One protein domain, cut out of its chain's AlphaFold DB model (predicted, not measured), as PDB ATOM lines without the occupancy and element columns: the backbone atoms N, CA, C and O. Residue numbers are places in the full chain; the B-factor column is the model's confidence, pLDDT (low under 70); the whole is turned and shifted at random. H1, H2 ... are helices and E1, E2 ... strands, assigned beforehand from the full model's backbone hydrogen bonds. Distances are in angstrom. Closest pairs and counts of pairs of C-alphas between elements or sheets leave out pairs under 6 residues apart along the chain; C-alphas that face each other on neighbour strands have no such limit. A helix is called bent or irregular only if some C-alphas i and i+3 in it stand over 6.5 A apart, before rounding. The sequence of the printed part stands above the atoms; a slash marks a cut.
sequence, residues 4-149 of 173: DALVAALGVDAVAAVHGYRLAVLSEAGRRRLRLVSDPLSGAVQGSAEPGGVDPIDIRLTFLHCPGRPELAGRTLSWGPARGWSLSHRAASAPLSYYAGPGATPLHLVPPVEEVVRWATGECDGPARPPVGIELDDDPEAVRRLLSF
ATOM      1  N   ASP A   4      30.128  91.408  68.067       68.44
ATOM      2  CA  ASP A   4      29.956  90.765  69.365       68.44
ATOM      3  C   ASP A   4      29.948  91.729  70.559       68.44
ATOM      4  O   ASP A   4      29.137  91.545  71.464       68.44
ATOM      5  N   ALA A   5      30.775  92.783  70.569       69.00
ATOM      6  CA  ALA A   5      30.805  93.745  71.682       69.00
ATOM      7  C   ALA A   5      29.480  94.521  71.797       69.00
ATOM      8  O   ALA A   5      28.889  94.644  72.873       69.00
ATOM      9  N   LEU A   6      28.932  94.954  70.657       72.81
ATOM     10  CA  LEU A   6      27.643  95.640  70.628       72.81
ATOM     11  C   LEU A   6      26.489  94.692  70.985       72.81
ATOM     12  O   LEU A   6      25.571  95.083  71.708       72.81
ATOM     13  N   VAL A   7      26.532  93.447  70.496       77.00
ATOM     14  CA  VAL A   7      25.538  92.418  70.837       77.00
ATOM     15  C   VAL A   7      25.595  92.072  72.325       77.00
ATOM     16  O   VAL A   7      24.548  91.913  72.945       77.00
ATOM     17  N   ALA A   8      26.782  92.020  72.931       76.62
ATOM     18  CA  ALA A   8      26.935  91.803  74.366       76.62
ATOM     19  C   ALA A   8      26.337  92.958  75.189       76.62
ATOM     20  O   ALA A   8      25.646  92.712  76.177       76.62
ATOM     21  N   ALA A   9      26.544  94.204  74.761       77.75
ATOM     22  CA  ALA A   9      26.075  95.384  75.486       77.75
ATOM     23  C   ALA A   9      24.572  95.664  75.332       77.75
ATOM     24  O   ALA A   9      23.919  96.095  76.284       77.75
ATOM     25  N   LEU A  10      24.007  95.427  74.144       77.31
ATOM     26  CA  LEU A  10      22.573  95.606  73.875       77.31
ATOM     27  C   LEU A  10      21.752  94.343  74.170       77.31
ATOM     28  O   LEU A  10      20.525  94.412  74.262       77.31
ATOM     29  N   GLY A  11      22.403  93.188  74.289       81.75
ATOM     30  CA  GLY A  11      21.752  91.899  74.468       81.75
ATOM     31  C   GLY A  11      20.779  91.574  73.333       81.75
ATOM     32  O   GLY A  11      21.035  91.820  72.152       81.75
ATOM     33  N   VAL A  12      19.617  91.033  73.702       81.94
ATOM     34  CA  VAL A  12      18.561  90.608  72.761       81.94
ATOM     35  C   VAL A  12      17.983  91.753  71.920       81.94
ATOM     36  O   VAL A  12      17.375  91.502  70.881       81.94
ATOM     37  N   ASP A  13      18.193  93.001  72.341       87.06
ATOM     38  CA  ASP A  13      17.611  94.181  71.708       87.06
ATOM     39  C   ASP A  13      18.501  94.810  70.626       87.06
ATOM     40  O   ASP A  13      18.080  95.762  69.964       87.06
ATOM     41  N   ALA A  14      19.710  94.279  70.398       85.81
ATOM     42  CA  ALA A  14      20.695  94.864  69.486       85.81
ATOM     43  C   ALA A  14      20.122  95.146  68.087       85.81
ATOM     44  O   ALA A  14      20.147  96.276  67.591       85.81
ATOM     45  N   VAL A  15      19.519  94.120  67.486       86.81
ATOM     46  CA  VAL A  15      18.921  94.189  66.147       86.81
ATOM     47  C   VAL A  15      17.743  95.167  66.123       86.81
ATOM     48  O   VAL A  15      17.612  95.952  65.185       86.81
ATOM     49  N   ALA A  16      16.893  95.161  67.156       88.81
ATOM     50  CA  ALA A  16      15.727  96.040  67.235       88.81
ATOM     51  C   ALA A  16      16.130  97.517  67.360       88.81
ATOM     52  O   ALA A  16      15.547  98.377  66.695       88.81
ATOM     53  N   ALA A  17      17.156  97.804  68.161       91.06
ATOM     54  CA  ALA A  17      17.696  99.141  68.361       91.06
ATOM     55  C   ALA A  17      18.314  99.704  67.068       91.06
ATOM     56  O   ALA A  17      17.953 100.800  66.631       91.06
ATOM     57  N   VAL A  18      19.167  98.923  66.394       90.75
ATOM     58  CA  VAL A  18      19.776  99.308  65.107       90.75
ATOM     59  C   VAL A  18      18.712  99.471  64.019       90.75
ATOM     60  O   VAL A  18      18.717 100.455  63.273       90.75
ATOM     61  N   HIS A  19      17.738  98.559  63.962       90.06
ATOM     62  CA  HIS A  19      16.606  98.663  63.047       90.06
ATOM     63  C   HIS A  19      15.795  99.947  63.279       90.06
ATOM     64  O   HIS A  19      15.447 100.649  62.324       90.06
ATOM     65  N   GLY A  20      15.512 100.284  64.539       92.75
ATOM     66  CA  GLY A  20      14.832 101.520  64.911       92.75
ATOM     67  C   GLY A  20      15.622 102.764  64.505       92.75
ATOM     68  O   GLY A  20      15.055 103.690  63.921       92.75
ATOM     69  N   TYR A  21      16.938 102.763  64.732       94.00
ATOM     70  CA  TYR A  21      17.815 103.867  64.348       94.00
ATOM     71  C   TYR A  21      17.822 104.075  62.829       94.00
ATOM     72  O   TYR A  21      17.623 105.191  62.343       94.00
ATOM     73  N   ARG A  22      17.908 102.981  62.060       93.44
ATOM     74  CA  ARG A  22      17.767 102.986  60.596       93.44
ATOM     75  C   ARG A  22      16.455 103.631  60.144       93.44
ATOM     76  O   ARG A  22      16.464 104.497  59.268       93.44
ATOM     77  N   LEU A  23      15.324 103.226  60.726       93.62
ATOM     78  CA  LEU A  23      14.011 103.785  60.384       93.62
ATOM     79  C   LEU A  23      13.895 105.271  60.742       93.62
ATOM     80  O   LEU A  23      13.263 106.035  60.006       93.62
ATOM     81  N   ALA A  24      14.511 105.696  61.845       94.81
ATOM     82  CA  ALA A  24      14.527 107.093  62.253       94.81
ATOM     83  C   ALA A  24      15.317 107.967  61.261       94.81
ATOM     84  O   ALA A  24      14.823 109.025  60.867       94.81
ATOM     85  N   VAL A  25      16.466 107.492  60.764       95.06
ATOM     86  CA  VAL A  25      17.242 108.171  59.705       95.06
ATOM     87  C   VAL A  25      16.444 108.276  58.402       95.06
ATOM     88  O   VAL A  25      16.370 109.352  57.806       95.06
ATOM     89  N   LEU A  26      15.782 107.194  57.976       94.38
ATOM     90  CA  LEU A  26      14.901 107.213  56.799       94.38
ATOM     91  C   LEU A  26      13.751 108.219  56.959       94.38
ATOM     92  O   LEU A  26      13.414 108.944  56.022       94.38
ATOM     93  N   SER A  27      13.168 108.294  58.156       94.69
ATOM     94  CA  SER A  27      12.075 109.217  58.467       94.69
ATOM     95  C   SER A  27      12.531 110.681  58.461       94.69
ATOM     96  O   SER A  27      11.827 111.535  57.921       94.69
ATOM     97  N   GLU A  28      13.705 110.989  59.022       96.06
ATOM     98  CA  GLU A  28      14.327 112.321  58.953       96.06
ATOM     99  C   GLU A  28      14.596 112.735  57.504       96.06
ATOM    100  O   GLU A  28      14.213 113.827  57.083       96.06
ATOM    101  N   ALA A  29      15.179 111.841  56.707       93.50
ATOM    102  CA  ALA A  29      15.416 112.089  55.293       93.50
ATOM    103  C   ALA A  29      14.118 112.376  54.524       93.50
ATOM    104  O   ALA A  29      14.047 113.352  53.771       93.50
ATOM    105  N   GLY A  30      13.069 111.584  54.766       93.75
ATOM    106  CA  GLY A  30      11.747 111.805  54.184       93.75
ATOM    107  C   GLY A  30      11.157 113.167  54.564       93.75
ATOM    108  O   GLY A  30      10.631 113.869  53.697       93.75
ATOM    109  N   ARG A  31      11.316 113.603  55.824       94.12
ATOM    110  CA  ARG A  31      10.912 114.954  56.266       94.12
ATOM    111  C   ARG A  31      11.636 116.064  55.502       94.12
ATOM    112  O   ARG A  31      11.024 117.093  55.223       94.12
ATOM    113  N   ARG A  32      12.887 115.839  55.091       91.75
ATOM    114  CA  ARG A  32      13.668 116.754  54.237       91.75
ATOM    115  C   ARG A  32      13.454 116.548  52.735       91.75
ATOM    116  O   ARG A  32      14.187 117.120  51.933       91.75
ATOM    117  N   ARG A  33      12.445 115.762  52.336       92.19
ATOM    118  CA  ARG A  33      12.129 115.422  50.932       92.19
ATOM    119  C   ARG A  33      13.270 114.707  50.196       92.19
ATOM    120  O   ARG A  33      13.346 114.750  48.970       92.19
ATOM    121  N   LEU A  34      14.136 114.023  50.938       92.50
ATOM    122  CA  LEU A  34      15.185 113.166  50.400       92.50
ATOM    123  C   LEU A  34      14.646 111.744  50.254       92.50
ATOM    124  O   LEU A  34      13.842 111.279  51.063       92.50
ATOM    125  N   ARG A  35      15.103 111.029  49.226       91.56
ATOM    126  CA  ARG A  35      14.738 109.627  49.004       91.56
ATOM    127  C   ARG A  35      15.920 108.730  49.340       91.56
ATOM    128  O   ARG A  35      16.729 108.447  48.465       91.56
ATOM    129  N   LEU A  36      16.008 108.281  50.588       90.88
ATOM    130  CA  LEU A  36      16.878 107.167  50.972       90.88
ATOM    131  C   LEU A  36      16.080 105.864  50.975       90.88
ATOM    132  O   LEU A  36      14.922 105.839  51.388       90.88
ATOM    133  N   VAL A  37      16.711 104.787  50.525       89.62
ATOM    134  CA  VAL A  37      16.172 103.429  50.612       89.62
ATOM    135  C   VAL A  37      17.192 102.524  51.276       89.62
ATOM    136  O   VAL A  37      18.393 102.701  51.080       89.62
ATOM    137  N   SER A  38      16.722 101.561  52.063       84.12
ATOM    138  CA  SER A  38      17.577 100.464  52.509       84.12
ATOM    139  C   SER A  38      17.975  99.625  51.302       84.12
ATOM    140  O   SER A  38      17.131  99.325  50.456       84.12
ATOM    141  N   ASP A  39      19.253  99.270  51.212       70.44
ATOM    142  CA  ASP A  39      19.703  98.326  50.192       70.44
ATOM    143  C   ASP A  39      19.011  96.969  50.454       70.44
ATOM    144  O   ASP A  39      19.033  96.511  51.603       70.44
ATOM    145  N   PRO A  40      18.358  96.328  49.462       46.62
ATOM    146  CA  PRO A  40      17.674  95.044  49.642       46.62
ATOM    147  C   PRO A  40      18.556  93.936  50.243       46.62
ATOM    148  O   PRO A  40      18.031  93.040  50.903       46.62
ATOM    149  N   LEU A  41      19.886  94.028  50.125       46.28
ATOM    150  CA  LEU A  41      20.820  93.112  50.796       46.28
ATOM    151  C   LEU A  41      20.835  93.247  52.333       46.28
ATOM    152  O   LEU A  41      21.270  92.328  53.013       46.28
ATOM    153  N   SER A  42      20.316  94.348  52.894       43.62
ATOM    154  CA  SER A  42      20.165  94.566  54.348       43.62
ATOM    155  C   SER A  42      18.863  93.977  54.921       43.62
ATOM    156  O   SER A  42      18.560  94.167  56.099       43.62
ATOM    157  N   GLY A  43      18.029  93.353  54.079       38.22
ATOM    158  CA  GLY A  43      16.758  92.725  54.464       38.22
ATOM    159  C   GLY A  43      16.671  91.230  54.143       38.22
ATOM    160  O   GLY A  43      15.702  90.586  54.536       38.22
ATOM    161  N   ALA A  44      17.660  90.671  53.444       39.47
ATOM    162  CA  ALA A  44      17.688  89.266  53.061       39.47
ATOM    163  C   ALA A  44      18.418  88.429  54.120       39.47
ATOM    164  O   ALA A  44      19.547  87.997  53.918       39.47
ATOM    165  N   VAL A  45      17.759  88.161  55.249       43.62
ATOM    166  CA  VAL A  45      18.074  86.945  56.007       43.62
ATOM    167  C   VAL A  45      17.146  85.857  55.496       43.62
ATOM    168  O   VAL A  45      15.986  85.800  55.894       43.62
ATOM    169  N   GLN A  46      17.658  84.992  54.620       37.94
ATOM    170  CA  GLN A  46      17.223  83.599  54.574       37.94
ATOM    171  C   GLN A  46      18.229  82.718  53.830       37.94
ATOM    172  O   GLN A  46      18.357  82.792  52.615       37.94
ATOM    173  N   GLY A  47      18.856  81.828  54.602       37.59
ATOM    174  CA  GLY A  47      19.224  80.489  54.159       37.59
ATOM    175  C   GLY A  47      20.471  80.371  53.289       37.59
ATOM    176  O   GLY A  47      20.435  80.637  52.096       37.59
ATOM    177  N   SER A  48      21.484  79.735  53.874       38.34
ATOM    178  CA  SER A  48      22.648  79.112  53.227       38.34
ATOM    179  C   SER A  48      23.931  79.938  53.252       38.34
ATOM    180  O   SER A  48      23.957  81.140  53.019       38.34
ATOM    181  N   ALA A  49      24.995  79.221  53.599       41.19
ATOM    182  CA  ALA A  49      26.358  79.665  53.818       41.19
ATOM    183  C   ALA A  49      27.020  80.215  52.540       41.19
ATOM    184  O   ALA A  49      27.866  79.558  51.944       41.19
ATOM    185  N   GLU A  50      26.651  81.429  52.143       37.16
ATOM    186  CA  GLU A  50      27.378  82.231  51.158       37.16
ATOM    187  C   GLU A  50      28.077  83.408  51.874       37.16
ATOM    188  O   GLU A  50      27.466  84.068  52.724       37.16
ATOM    189  N   PRO A  51      29.353  83.706  51.563       36.47
ATOM    190  CA  PRO A  51      30.098  84.805  52.167       36.47
ATOM    191  C   PRO A  51      29.630  86.138  51.564       36.47
ATOM    192  O   PRO A  51      30.231  86.670  50.635       36.47
ATOM    193  N   GLY A  52      28.518  86.667  52.067       41.69
ATOM    194  CA  GLY A  52      27.975  87.944  51.591       41.69
ATOM    195  C   GLY A  52      26.730  88.460  52.312       41.69
ATOM    196  O   GLY A  52      26.148  89.445  51.860       41.69
ATOM    197  N   GLY A  53      26.305  87.823  53.408       48.28
ATOM    198  CA  GLY A  53      25.230  88.348  54.249       48.28
ATOM    199  C   GLY A  53      25.671  89.647  54.923       48.28
ATOM    200  O   GLY A  53      26.701  89.670  55.591       48.28
ATOM    201  N   VAL A  54      24.916  90.730  54.725       56.56
ATOM    202  CA  VAL A  54      25.093  91.961  55.507       56.56
ATOM    203  C   VAL A  54      24.722  91.629  56.945       56.56
ATOM    204  O   VAL A  54      23.651  91.062  57.181       56.56
ATOM    205  N   ASP A  55      25.603  91.946  57.888       69.75
ATOM    206  CA  ASP A  55      25.317  91.728  59.297       69.75
ATOM    207  C   ASP A  55      24.037  92.496  59.680       69.75
ATOM    208  O   ASP A  55      23.908  93.671  59.320       69.75
ATOM    209  N   PRO A  56      23.059  91.878  60.369       69.31
ATOM    210  CA  PRO A  56      21.838  92.564  60.788       69.31
ATOM    211  C   PRO A  56      22.074  93.811  61.655       69.31
ATOM    212  O   PRO A  56      21.141  94.605  61.803       69.31
ATOM    213  N   ILE A  57      23.274  93.998  62.219       81.75
ATOM    214  CA  ILE A  57      23.633  95.211  62.961       81.75
ATOM    215  C   ILE A  57      24.392  96.258  62.131       81.75
ATOM    216  O   ILE A  57      24.695  97.331  62.645       81.75
ATOM    217  N   ASP A  58      24.617  96.014  60.841       84.75
ATOM    218  CA  ASP A  58      25.067  97.034  59.899       84.75
ATOM    219  C   ASP A  58      23.871  97.737  59.233       84.75
ATOM    220  O   ASP A  58      22.820  97.154  58.948       84.75
ATOM    221  N   ILE A  59      24.029  99.027  58.933       89.62
ATOM    222  CA  ILE A  59      23.036  99.796  58.175       89.62
ATOM    223  C   ILE A  59      23.640 100.196  56.838       89.62
ATOM    224  O   ILE A  59      24.708 100.796  56.794       89.62
ATOM    225  N   ARG A  60      22.908  99.967  55.744       90.00
ATOM    226  CA  ARG A  60      23.260 100.477  54.416       90.00
ATOM    227  C   ARG A  60      22.056 101.120  53.737       90.00
ATOM    228  O   ARG A  60      21.030 100.474  53.516       90.00
ATOM    229  N   LEU A  61      22.182 102.403  53.413       91.31
ATOM    230  CA  LEU A  61      21.145 103.217  52.786       91.31
ATOM    231  C   LEU A  61      21.688 103.888  51.524       91.31
ATOM    232  O   LEU A  61      22.776 104.453  51.539       91.31
ATOM    233  N   THR A  62      20.911 103.907  50.448       90.44
ATOM    234  CA  THR A  62      21.301 104.556  49.192       90.44
ATOM    235  C   THR A  62      20.342 105.686  48.863       90.44
ATOM    236  O   THR A  62      19.121 105.532  48.930       90.44
ATOM    237  N   PHE A  63      20.893 106.832  48.474       90.25
ATOM    238  CA  PHE A  63      20.105 107.926  47.926       90.25
ATOM    239  C   PHE A  63      19.607 107.566  46.524       90.25
ATOM    240  O   PHE A  63      20.387 107.303  45.607       90.25
ATOM    241  N   LEU A  64      18.295 107.610  46.330       89.75
ATOM    242  CA  LEU A  64      17.681 107.630  45.010       89.75
ATOM    243  C   LEU A  64      17.718 109.046  44.426       89.75
ATOM    244  O   LEU A  64      18.222 109.996  45.028       89.75
ATOM    245  N   HIS A  65      17.160 109.194  43.227       87.06
ATOM    246  CA  HIS A  65      16.965 110.503  42.622       87.06
ATOM    247  C   HIS A  65      16.150 111.424  43.550       87.06
ATOM    248  O   HIS A  65      15.005 111.117  43.895       87.06
ATOM    249  N   CYS A  66      16.762 112.543  43.941       85.12
ATOM    250  CA  CYS A  66      16.176 113.577  44.788       85.12
ATOM    251  C   CYS A  66      15.949 114.844  43.943       85.12
ATOM    252  O   CYS A  66      16.930 115.434  43.479       85.12
ATOM    253  N   PRO A  67      14.693 115.281  43.726       81.56
ATOM    254  CA  PRO A  67      14.417 116.536  43.031       81.56
ATOM    255  C   PRO A  67      15.136 117.714  43.703       81.56
ATOM    256  O   PRO A  67      15.079 117.859  44.921       81.56
ATOM    257  N   GLY A  68      15.841 118.536  42.920       84.75
ATOM    258  CA  GLY A  68      16.627 119.673  43.422       84.75
ATOM    259  C   GLY A  68      17.996 119.321  44.023       84.75
ATOM    260  O   GLY A  68      18.756 120.235  44.324       84.75
ATOM    261  N   ARG A  69      18.321 118.028  44.174       87.00
ATOM    262  CA  ARG A  69      19.627 117.528  44.652       87.00
ATOM    263  C   ARG A  69      20.091 116.285  43.862       87.00
ATOM    264  O   ARG A  69      20.288 115.211  44.446       87.00
ATOM    265  N   PRO A  70      20.203 116.357  42.518       85.81
ATOM    266  CA  PRO A  70      20.559 115.204  41.683       85.81
ATOM    267  C   PRO A  70      21.950 114.622  41.994       85.81
ATOM    268  O   PRO A  70      22.178 113.435  41.759       85.81
ATOM    269  N   GLU A  71      22.857 115.421  42.556       86.44
ATOM    270  CA  GLU A  71      24.213 115.049  42.970       86.44
ATOM    271  C   GLU A  71      24.269 114.072  44.154       86.44
ATOM    272  O   GLU A  71      25.320 113.475  44.420       86.44
ATOM    273  N   LEU A  72      23.158 113.915  44.884       87.88
ATOM    274  CA  LEU A  72      23.047 112.958  45.986       87.88
ATOM    275  C   LEU A  72      22.740 111.549  45.502       87.88
ATOM    276  O   LEU A  72      23.100 110.586  46.171       87.88
ATOM    277  N   ALA A  73      22.080 111.416  44.353       88.12
ATOM    278  CA  ALA A  73      21.650 110.121  43.860       88.12
ATOM    279  C   ALA A  73      22.849 109.161  43.766       88.12
ATOM    280  O   ALA A  73      23.949 109.557  43.398       88.12
ATOM    281  N   GLY A  74      22.655 107.885  44.098       84.75
ATOM    282  CA  GLY A  74      23.686 106.842  44.130       84.75
ATOM    283  C   GLY A  74      24.761 106.975  45.217       84.75
ATOM    284  O   GLY A  74      25.593 106.079  45.314       84.75
ATOM    285  N   ARG A  75      24.763 108.032  46.043       87.75
ATOM    286  CA  ARG A  75      25.581 108.043  47.265       87.75
ATOM    287  C   ARG A  75      25.049 106.993  48.235       87.75
ATOM    288  O   ARG A  75      23.830 106.849  48.372       87.75
ATOM    289  N   THR A  76      25.947 106.271  48.901       88.69
ATOM    290  CA  THR A  76      25.569 105.237  49.873       88.69
ATOM    291  C   THR A  76      26.077 105.606  51.253       88.69
ATOM    292  O   THR A  76      27.268 105.813  51.456       88.69
ATOM    293  N   LEU A  77      25.153 105.679  52.196       90.94
ATOM    294  CA  LEU A  77      25.395 105.903  53.603       90.94
ATOM    295  C   LEU A  77      25.454 104.538  54.303       90.94
ATOM    296  O   LEU A  77      24.518 103.748  54.189       90.94
ATOM    297  N   SER A  78      26.546 104.259  55.006       90.56
ATOM    298  CA  SER A  78      26.750 103.001  55.727       90.56
ATOM    299  C   SER A  78      27.067 103.276  57.188       90.56
ATOM    300  O   SER A  78      27.822 104.199  57.476       90.56
ATOM    301  N   TRP A  79      26.531 102.479  58.100       92.12
ATOM    302  CA  TRP A  79      26.873 102.502  59.515       92.12
ATOM    303  C   TRP A  79      27.306 101.116  59.947       92.12
ATOM    304  O   TRP A  79      26.657 100.143  59.570       92.12
ATOM    305  N   GLY A  80      28.357 101.060  60.757       87.88
ATOM    306  CA  GLY A  80      28.731  99.853  61.477       87.88
ATOM    307  C   GLY A  80      29.214 100.200  62.888       87.88
ATOM    308  O   GLY A  80      29.789 101.283  63.071       87.88
ATOM    309  N   PRO A  81      29.047  99.299  63.870       83.94
ATOM    310  CA  PRO A  81      29.342  99.555  65.282       83.94
ATOM    311  C   PRO A  81      30.736 100.129  65.543       83.94
ATOM    312  O   PRO A  81      30.882 101.085  66.290       83.94
ATOM    313  N   ALA A  82      31.754  99.599  64.864       82.56
ATOM    314  CA  ALA A  82      33.148  99.980  65.092       82.56
ATOM    315  C   ALA A  82      33.605 101.244  64.338       82.56
ATOM    316  O   ALA A  82      34.688 101.766  64.593       82.56
ATOM    317  N   ARG A  83      32.837 101.703  63.339       83.25
ATOM    318  CA  ARG A  83      33.252 102.795  62.431       83.25
ATOM    319  C   ARG A  83      32.287 103.974  62.410       83.25
ATOM    320  O   ARG A  83      32.642 105.028  61.885       83.25
ATOM    321  N   GLY A  84      31.088 103.809  62.963       89.94
ATOM    322  CA  GLY A  84      30.019 104.790  62.855       89.94
ATOM    323  C   GLY A  84      29.575 104.986  61.404       89.94
ATOM    324  O   GLY A  84      29.707 104.093  60.562       89.94
ATOM    325  N   TRP A  85      29.032 106.169  61.110       93.12
ATOM    326  CA  TRP A  85      28.539 106.507  59.775       93.12
ATOM    327  C   TRP A  85      29.672 106.826  58.794       93.12
ATOM    328  O   TRP A  85      30.621 107.546  59.107       93.12
ATOM    329  N   SER A  86      29.524 106.334  57.569       91.06
ATOM    330  CA  SER A  86      30.397 106.575  56.426       91.06
ATOM    331  C   SER A  86      29.573 106.796  55.155       91.06
ATOM    332  O   SER A  86      28.457 106.294  55.027       91.06
ATOM    333  N   LEU A  87      30.110 107.565  54.216       89.62
ATOM    334  CA  LEU A  87      29.462 107.959  52.975       89.62
ATOM    335  C   LEU A  87      30.377 107.591  51.812       89.62
ATOM    336  O   LEU A  87      31.515 108.055  51.731       89.62
ATOM    337  N   SER A  88      29.864 106.771  50.900       86.25
ATOM    338  CA  SER A  88      30.499 106.518  49.614       86.25
ATOM    339  C   SER A  88      29.906 107.419  48.540       86.25
ATOM    340  O   SER A  88      28.689 107.620  48.431       86.25
ATOM    341  N   HIS A  89      30.794 107.968  47.719       75.12
ATOM    342  CA  HIS A  89      30.424 108.749  46.550       75.12
ATOM    343  C   HIS A  89      30.285 107.827  45.329       75.12
ATOM    344  O   HIS A  89      30.901 106.769  45.268       75.12
ATOM    345  N   ARG A  90      29.477 108.230  44.336       63.75
ATOM    346  CA  ARG A  90      29.165 107.450  43.116       63.75
ATOM    347  C   ARG A  90      30.378 106.910  42.339       63.75
ATOM    348  O   ARG A  90      30.206 106.010  41.524       63.75
ATOM    349  N   ALA A  91      31.571 107.463  42.539       52.88
ATOM    350  CA  ALA A  91      32.781 106.895  41.969       52.88
ATOM    351  C   ALA A  91      33.205 105.696  42.825       52.88
ATOM    352  O   ALA A  91      33.584 105.870  43.978       52.88
ATOM    353  N   ALA A  92      33.179 104.493  42.248       46.16
ATOM    354  CA  ALA A  92      33.581 103.239  42.896       46.16
ATOM    355  C   ALA A  92      35.022 103.244  43.470       46.16
ATOM    356  O   ALA A  92      35.413 102.306  44.155       46.16
ATOM    357  N   SER A  93      35.799 104.298  43.199       42.81
ATOM    358  CA  SER A  93      37.164 104.544  43.671       42.81
ATOM    359  C   SER A  93      37.321 105.796  44.550       42.81
ATOM    360  O   SER A  93      38.440 106.107  44.956       42.81
ATOM    361  N   ALA A  94      36.247 106.541  44.838       56.22
ATOM    362  CA  ALA A  94      36.338 107.692  45.733       56.22
ATOM    363  C   ALA A  94      36.535 107.223  47.186       56.22
ATOM    364  O   ALA A  94      35.881 106.264  47.609       56.22
ATOM    365  N   PRO A  95      37.408 107.890  47.964       62.88
ATOM    366  CA  PRO A  95      37.577 107.572  49.374       62.88
ATOM    367  C   PRO A  95      36.250 107.748  50.122       62.88
ATOM    368  O   PRO A  95      35.466 108.650  49.820       62.88
ATOM    369  N   LEU A  96      36.003 106.875  51.101       76.06
ATOM    370  CA  LEU A  96      34.888 107.035  52.029       76.06
ATOM    371  C   LEU A  96      35.112 108.292  52.873       76.06
ATOM    372  O   LEU A  96      36.197 108.482  53.426       76.06
ATOM    373  N   SER A  97      34.073 109.109  53.016       86.69
ATOM    374  CA  SER A  97      34.017 110.127  54.065       86.69
ATOM    375  C   SER A  97      33.390 109.507  55.305       86.69
ATOM    376  O   SER A  97      32.382 108.811  55.199       86.69
ATOM    377  N   TYR A  98      33.955 109.754  56.480       89.06
ATOM    378  CA  TYR A  98      33.408 109.291  57.757       89.06
ATOM    379  C   TYR A  98      32.724 110.449  58.473       89.06
ATOM    380  O   TYR A  98      33.101 111.596  58.262       89.06
ATOM    381  N   TYR A  99      31.720 110.174  59.301       89.00
ATOM    382  CA  TYR A  99      31.098 111.203  60.138       89.00
ATOM    383  C   TYR A  99      32.032 111.613  61.283       89.00
ATOM    384  O   TYR A  99      32.267 112.793  61.525       89.00
ATOM    385  N   ALA A 100      32.596 110.614  61.961       89.00
ATOM    386  CA  ALA A 100      33.478 110.781  63.105       89.00
ATOM    387  C   ALA A 100      34.920 110.397  62.730       89.00
ATOM    388  O   ALA A 100      35.140 109.509  61.906       89.00
ATOM    389  N   GLY A 101      35.904 111.101  63.294       86.62
ATOM    390  CA  GLY A 101      37.324 110.929  62.964       86.62
ATOM    391  C   GLY A 101      38.088 110.056  63.969       86.62
ATOM    392  O   GLY A 101      37.492 109.524  64.901       86.62
ATOM    393  N   PRO A 102      39.425 109.961  63.849       85.50
ATOM    394  CA  PRO A 102      40.261 109.105  64.702       85.50
ATOM    395  C   PRO A 102      40.180 109.371  66.214       85.50
ATOM    396  O   PRO A 102      40.478 108.476  66.990       85.50
ATOM    397  N   GLY A 103      39.803 110.586  66.629       86.31
ATOM    398  CA  GLY A 103      39.639 110.971  68.039       86.31
ATOM    399  C   GLY A 103      38.191 110.944  68.531       86.31
ATOM    400  O   GLY A 103      37.869 111.623  69.501       86.31
ATOM    401  N   ALA A 104      37.299 110.260  67.815       89.44
ATOM    402  CA  ALA A 104      35.908 110.132  68.214       89.44
ATOM    403  C   ALA A 104      35.772 109.388  69.554       89.44
ATOM    404  O   ALA A 104      36.633 108.606  69.943       89.44
ATOM    405  N   THR A 105      34.665 109.633  70.245       91.31
ATOM    406  CA  THR A 105      34.216 108.815  71.386       91.31
ATOM    407  C   THR A 105      33.098 107.878  70.921       91.31
ATOM    408  O   THR A 105      32.518 108.134  69.858       91.31
ATOM    409  N   PRO A 106      32.728 106.839  71.689       90.69
ATOM    410  CA  PRO A 106      31.645 105.937  71.293       90.69
ATOM    411  C   PRO A 106      30.325 106.668  70.991       90.69
ATOM    412  O   PRO A 106      29.643 106.356  70.015       90.69
ATOM    413  N   LEU A 107      30.010 107.740  71.729       92.69
ATOM    414  CA  LEU A 107      28.825 108.570  71.482       92.69
ATOM    415  C   LEU A 107      28.786 109.203  70.080       92.69
ATOM    416  O   LEU A 107      27.709 109.381  69.508       92.69
ATOM    417  N   HIS A 108      29.949 109.523  69.509       92.88
ATOM    418  CA  HIS A 108      30.056 110.071  68.154       92.88
ATOM    419  C   HIS A 108      29.771 109.027  67.068       92.88
ATOM    420  O   HIS A 108      29.522 109.398  65.921       92.88
ATOM    421  N   LEU A 109      29.793 107.734  67.407       91.62
ATOM    422  CA  LEU A 109      29.415 106.664  66.488       91.62
ATOM    423  C   LEU A 109      27.891 106.553  66.350       91.62
ATOM    424  O   LEU A 109      27.420 106.062  65.327       91.62
ATOM    425  N   VAL A 110      27.120 107.072  67.316       93.62
ATOM    426  CA  VAL A 110      25.645 107.129  67.289       93.62
ATOM    427  C   VAL A 110      25.163 108.590  67.358       93.62
ATOM    428  O   VAL A 110      24.584 109.021  68.361       93.62
ATOM    429  N   PRO A 111      25.406 109.413  66.324       93.88
ATOM    430  CA  PRO A 111      24.948 110.799  66.320       93.88
ATOM    431  C   PRO A 111      23.411 110.905  66.227       93.88
ATOM    432  O   PRO A 111      22.742 109.967  65.773       93.88
ATOM    433  N   PRO A 112      22.823 112.055  66.605       94.81
ATOM    434  CA  PRO A 112      21.421 112.359  66.324       94.81
ATOM    435  C   PRO A 112      21.091 112.210  64.831       94.81
ATOM    436  O   PRO A 112      21.914 112.510  63.961       94.81
ATOM    437  N   VAL A 113      19.872 111.767  64.515       95.44
ATOM    438  CA  VAL A 113      19.469 111.464  63.126       95.44
ATOM    439  C   VAL A 113      19.498 112.699  62.226       95.44
ATOM    440  O   VAL A 113      19.823 112.605  61.042       95.44
ATOM    441  N   GLU A 114      19.223 113.872  62.791       94.50
ATOM    442  CA  GLU A 114      19.279 115.162  62.113       94.50
ATOM    443  C   GLU A 114      20.694 115.482  61.626       94.50
ATOM    444  O   GLU A 114      20.850 116.058  60.543       94.50
ATOM    445  N   GLU A 115      21.710 115.110  62.412       93.69
ATOM    446  CA  GLU A 115      23.115 115.331  62.078       93.69
ATOM    447  C   GLU A 115      23.593 114.361  61.003       93.69
ATOM    448  O   GLU A 115      24.273 114.789  60.072       93.69
ATOM    449  N   VAL A 116      23.164 113.093  61.071       93.62
ATOM    450  CA  VAL A 116      23.429 112.093  60.022       93.62
ATOM    451  C   VAL A 116      22.942 112.605  58.672       93.62
ATOM    452  O   VAL A 116      23.693 112.604  57.699       93.62
ATOM    453  N   VAL A 117      21.693 113.078  58.607       93.31
ATOM    454  CA  VAL A 117      21.100 113.548  57.350       93.31
ATOM    455  C   VAL A 117      21.746 114.851  56.879       93.31
ATOM    456  O   VAL A 117      22.059 114.951  55.695       93.31
ATOM    457  N   ARG A 118      22.010 115.809  57.783       91.38
ATOM    458  CA  ARG A 118      22.732 117.060  57.470       91.38
ATOM    459  C   ARG A 118      24.097 116.774  56.835       91.38
ATOM    460  O   ARG A 118      24.456 117.353  55.809       91.38
ATOM    461  N   TRP A 119      24.852 115.866  57.441       89.81
ATOM    462  CA  TRP A 119      26.160 115.465  56.944       89.81
ATOM    463  C   TRP A 119      26.062 114.720  55.607       89.81
ATOM    464  O   TRP A 119      26.754 115.069  54.654       89.81
ATOM    465  N   ALA A 120      25.137 113.764  55.482       88.38
ATOM    466  CA  ALA A 120      24.954 112.973  54.264       88.38
ATOM    467  C   ALA A 120      24.582 113.825  53.033       88.38
ATOM    468  O   ALA A 120      24.892 113.458  51.894       88.38
ATOM    469  N   THR A 121      23.949 114.983  53.245       88.50
ATOM    470  CA  THR A 121      23.643 115.952  52.187       88.50
ATOM    471  C   THR A 121      24.818 116.859  51.807       88.50
ATOM    472  O   THR A 121      24.684 117.640  50.865       88.50
ATOM    473  N   GLY A 122      25.971 116.740  52.470       80.31
ATOM    474  CA  GLY A 122      27.167 117.542  52.198       80.31
ATOM    475  C   GLY A 122      27.110 118.954  52.778       80.31
ATOM    476  O   GLY A 122      27.754 119.849  52.247       80.31
ATOM    477  N   GLU A 123      26.323 119.179  53.836       75.62
ATOM    478  CA  GLU A 123      26.342 120.461  54.562       75.62
ATOM    479  C   GLU A 123      27.546 120.567  55.515       75.62
ATOM    480  O   GLU A 123      27.828 121.637  56.050       75.62
ATOM    481  N   CYS A 124      28.259 119.459  55.736       66.00
ATOM    482  CA  CYS A 124      29.499 119.389  56.500       66.00
ATOM    483  C   CYS A 124      30.444 118.383  55.830       66.00
ATOM    484  O   CYS A 124      29.991 117.318  55.403       66.00
ATOM    485  N   ASP A 125      31.740 118.686  55.794       70.19
ATOM    486  CA  ASP A 125      32.752 117.742  55.322       70.19
ATOM    487  C   ASP A 125      33.115 116.753  56.435       70.19
ATOM    488  O   ASP A 125      33.399 117.135  57.570       70.19
ATOM    489  N   GLY A 126      33.080 115.461  56.109       73.19
ATOM    490  CA  GLY A 126      33.481 114.397  57.026       73.19
ATOM    491  C   GLY A 126      34.990 114.129  56.994       73.19
ATOM    492  O   GLY A 126      35.613 114.298  55.941       73.19
ATOM    493  N   PRO A 127      35.608 113.672  58.098       78.88
ATOM    494  CA  PRO A 127      36.992 113.208  58.094       78.88
ATOM    495  C   PRO A 127      37.263 112.110  57.052       78.88
ATOM    496  O   PRO A 127      36.445 111.229  56.797       78.88
ATOM    497  N   ALA A 128      38.479 112.126  56.497       75.94
ATOM    498  CA  ALA A 128      38.946 111.132  55.522       75.94
ATOM    499  C   ALA A 128      39.406 109.805  56.157       75.94
ATOM    500  O   ALA A 128      39.682 108.838  55.448       75.94
ATOM    501  N   ARG A 129      39.546 109.755  57.489       83.50
ATOM    502  CA  ARG A 129      39.969 108.561  58.231       83.50
ATOM    503  C   ARG A 129      38.880 108.141  59.214       83.50
ATOM    504  O   ARG A 129      38.310 109.030  59.850       83.50
ATOM    505  N   PRO A 130      38.632 106.829  59.361       83.38
ATOM    506  CA  PRO A 130      37.662 106.334  60.319       83.38
ATOM    507  C   PRO A 130      38.141 106.561  61.758       83.38
ATOM    508  O   PRO A 130      39.337 106.778  61.994       83.38
ATOM    509  N   PRO A 131      37.228 106.425  62.725       85.31
ATOM    510  CA  PRO A 131      37.591 106.150  64.105       85.31
ATOM    511  C   PRO A 131      38.393 104.845  64.221       85.31
ATOM    512  O   PRO A 131      38.248 103.940  63.393       85.31
ATOM    513  N   VAL A 132      39.260 104.744  65.230       84.12
ATOM    514  CA  VAL A 132      40.122 103.573  65.445       84.12
ATOM    515  C   VAL A 132      40.057 103.159  66.909       84.12
ATOM    516  O   VAL A 132      40.243 104.000  67.780       84.12
ATOM    517  N   GLY A 133      39.837 101.864  67.157       83.56
ATOM    518  CA  GLY A 133      39.882 101.287  68.505       83.56
ATOM    519  C   GLY A 133      38.788 101.799  69.442       83.56
ATOM    520  O   GLY A 133      39.058 101.968  70.622       83.56
ATOM    521  N   ILE A 134      37.598 102.096  68.910       83.06
ATOM    522  CA  ILE A 134      36.444 102.519  69.707       83.06
ATOM    523  C   ILE A 134      35.468 101.356  69.809       83.06
ATOM    524  O   ILE A 134      35.054 100.816  68.778       83.06
ATOM    525  N   GLU A 135      35.069 101.032  71.032       85.81
ATOM    526  CA  GLU A 135      34.012 100.069  71.319       85.81
ATOM    527  C   GLU A 135      32.762 100.837  71.765       85.81
ATOM    528  O   GLU A 135      32.833 101.805  72.521       85.81
ATOM    529  N   LEU A 136      31.600 100.496  71.201       84.19
ATOM    530  CA  LEU A 136      30.373 101.275  71.420       84.19
ATOM    531  C   LEU A 136      29.900 101.239  72.879       84.19
ATOM    532  O   LEU A 136      29.230 102.162  73.338       84.19
ATOM    533  N   ASP A 137      30.230 100.160  73.573       84.44
ATOM    534  CA  ASP A 137      29.848  99.838  74.938       84.44
ATOM    535  C   ASP A 137      30.741 100.473  76.008       84.44
ATOM    536  O   ASP A 137      30.329 100.538  77.168       84.44
ATOM    537  N   ASP A 138      31.872 101.066  75.613       87.38
ATOM    538  CA  ASP A 138      32.700 101.905  76.489       87.38
ATOM    539  C   ASP A 138      31.948 103.155  76.989       87.38
ATOM    540  O   ASP A 138      32.339 103.769  77.985       87.38
ATOM    541  N   ASP A 139      30.863 103.554  76.310       89.50
ATOM    542  CA  ASP A 139      30.029 104.692  76.696       89.50
ATOM    543  C   ASP A 139      28.563 104.275  76.920       89.50
ATOM    544  O   ASP A 139      27.820 104.006  75.964       89.50
ATOM    545  N   PRO A 140      28.067 104.298  78.172       89.31
ATOM    546  CA  PRO A 140      26.680 103.958  78.454       89.31
ATOM    547  C   PRO A 140      25.685 104.936  77.812       89.31
ATOM    548  O   PRO A 140      24.524 104.572  77.613       89.31
ATOM    549  N   GLU A 141      26.080 106.171  77.490       92.38
ATOM    550  CA  GLU A 141      25.214 107.110  76.777       92.38
ATOM    551  C   GLU A 141      25.011 106.686  75.317       92.38
ATOM    552  O   GLU A 141      23.886 106.769  74.812       92.38
ATOM    553  N   ALA A 142      26.049 106.164  74.657       91.19
ATOM    554  CA  ALA A 142      25.951 105.657  73.289       91.19
ATOM    555  C   ALA A 142      24.981 104.468  73.215       91.19
ATOM    556  O   ALA A 142      24.063 104.457  72.388       91.19
ATOM    557  N   VAL A 143      25.113 103.529  74.159       90.56
ATOM    558  CA  VAL A 143      24.210 102.379  74.317       90.56
ATOM    559  C   VAL A 143      22.773 102.844  74.576       90.56
ATOM    560  O   VAL A 143      21.855 102.453  73.854       90.56
ATOM    561  N   ARG A 144      22.551 103.739  75.551       91.38
ATOM    562  CA  ARG A 144      21.209 104.275  75.862       91.38
ATOM    563  C   ARG A 144      20.572 104.982  74.673       91.38
ATOM    564  O   ARG A 144      19.372 104.830  74.443       91.38
ATOM    565  N   ARG A 145      21.353 105.756  73.916       93.19
ATOM    566  CA  ARG A 145      20.859 106.443  72.722       93.19
ATOM    567  C   ARG A 145      20.388 105.442  71.680       93.19
ATOM    568  O   ARG A 145      19.299 105.619  71.142       93.19
ATOM    569  N   LEU A 146      21.147 104.379  71.435       91.19
ATOM    570  CA  LEU A 146      20.748 103.345  70.488       91.19
ATOM    571  C   LEU A 146      19.488 102.597  70.967       91.19
ATOM    572  O   LEU A 146      18.527 102.461  70.211       91.19
ATOM    573  N   LEU A 147      19.423 102.226  72.251       91.75
ATOM    574  CA  LEU A 147      18.244 101.591  72.860       91.75
ATOM    575  C   LEU A 147      16.983 102.472  72.796       91.75
ATOM    576  O   LEU A 147      15.868 101.950  72.708       91.75
ATOM    577  N   SER A 148      17.127 103.803  72.778       92.62
ATOM    578  CA  SER A 148      15.988 104.728  72.651       92.62
ATOM    579  C   SER A 148      15.178 104.530  71.361       92.62
ATOM    580  O   SER A 148      14.010 104.916  71.303       92.62
ATOM    581  N   PHE A 149      15.756 103.867  70.352       90.56
ATOM    582  CA  PHE A 149      15.105 103.588  69.076       90.56
ATOM    583  C   PHE A 149      14.276 102.291  69.043       90.56
ATOM    584  O   PHE A 149      13.524 102.097  68.088       90.56
TER     585      PHE A 149
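What this domain is: This is residues 4 to 149 of the 173 residues of an uncharacterized protein of Pseudonocardia kunmingensis (UniProt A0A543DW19). A small twisted sheet of four strands has the long helix H1 along one face and the shorter H3 over the same face, while H4 and the four-residue H2 gather near one end of the sheet, where H4 packs on H1. H1 is kinked near its start, and within the long loop between E1 and E2 residues 46 to 51 stick out. The printed part has 146 residues, with four named helices and four named strands in the order H1 E1 E2 E3 E4 H2 H3 H4; the sheet runs E1 E2 E3 E4, all antiparallel. The class is mixed, helices and strands, with 66 residues, under half, in named elements. The whole is compact, with a radius of gyration of the C-alphas of 14.9 A and spans of 42 by 39 by 31 A.

Where its parts are: The strands are E1, residues 36 to 38, 6.9 A long; E2, residues 59 to 63, 13.4 A; E3, residues 76 to 80, 13.2 A; and E4, residues 84 to 88, 13.4 A. E2 begins at C-alpha 59 (23.036, 99.796, 58.175). H1, residues 4 to 31, is 33.5 A long and begins at C-alpha 4 (29.956, 90.765, 69.365). It is irregular, with C-alphas 9 and 12 9.3 A apart, and has a kink of 100 degrees near residue 12. H2 is residues 106 to 109, 5.3 A; H3 residues 113 to 120, 10.5 A; H4 residues 140 to 147, 10.4 A, ending at C-alpha 147 (18.244, 101.591, 72.860).

How they stand to each other: The strands form a meander of three hairpins, each strand the antiparallel neighbour of the one before. N 37 and O 62 are 3.0 A apart between E1 and E2, N 61 and O 77 2.8 A between E2 and E3, and N 86 and O 78 2.7 A between E3 and E4. H1 and H3 lie on the same face, two layers of helices and sheet. H1 runs along the strands, over E1 and E2, at a height over the sheet of 8.2 A. H3, at a height of 7.4 A, is over none of the strands, but only just: 2 of its C-alphas fall on E3. H1 touches H3 with residues 21 to 29 alone, closest at the C-alphas of Val 25 and Val 113, 5.2 A. H1 touches H4 with residues 9 to 21 alone, closest at the C-alphas of Ala 17 and Leu 147, 5.2 A. H2 only grazes the sheet and touches H4, closest at the C-alphas of Leu 107 and Ala 142, 4.5 A. H4 is not on the sheet. In H3 and H4 every O i to N i+4 pair is within hydrogen-bond range, in H1 19 of 24; H2 is too short for such a pair.

The domain as a whole: The C-alphas of Ala 8 and Gly 68, the two farthest apart, are 42.9 A apart. The printed part has no cut. The links E1 to E2, E2 to E3, E4 to H2 and H3 to H4 are long. Mean pLDDT of the printed part is 81.0; residues 4 to 5, 40 to 56, 90 to 95 and 124 are under 70.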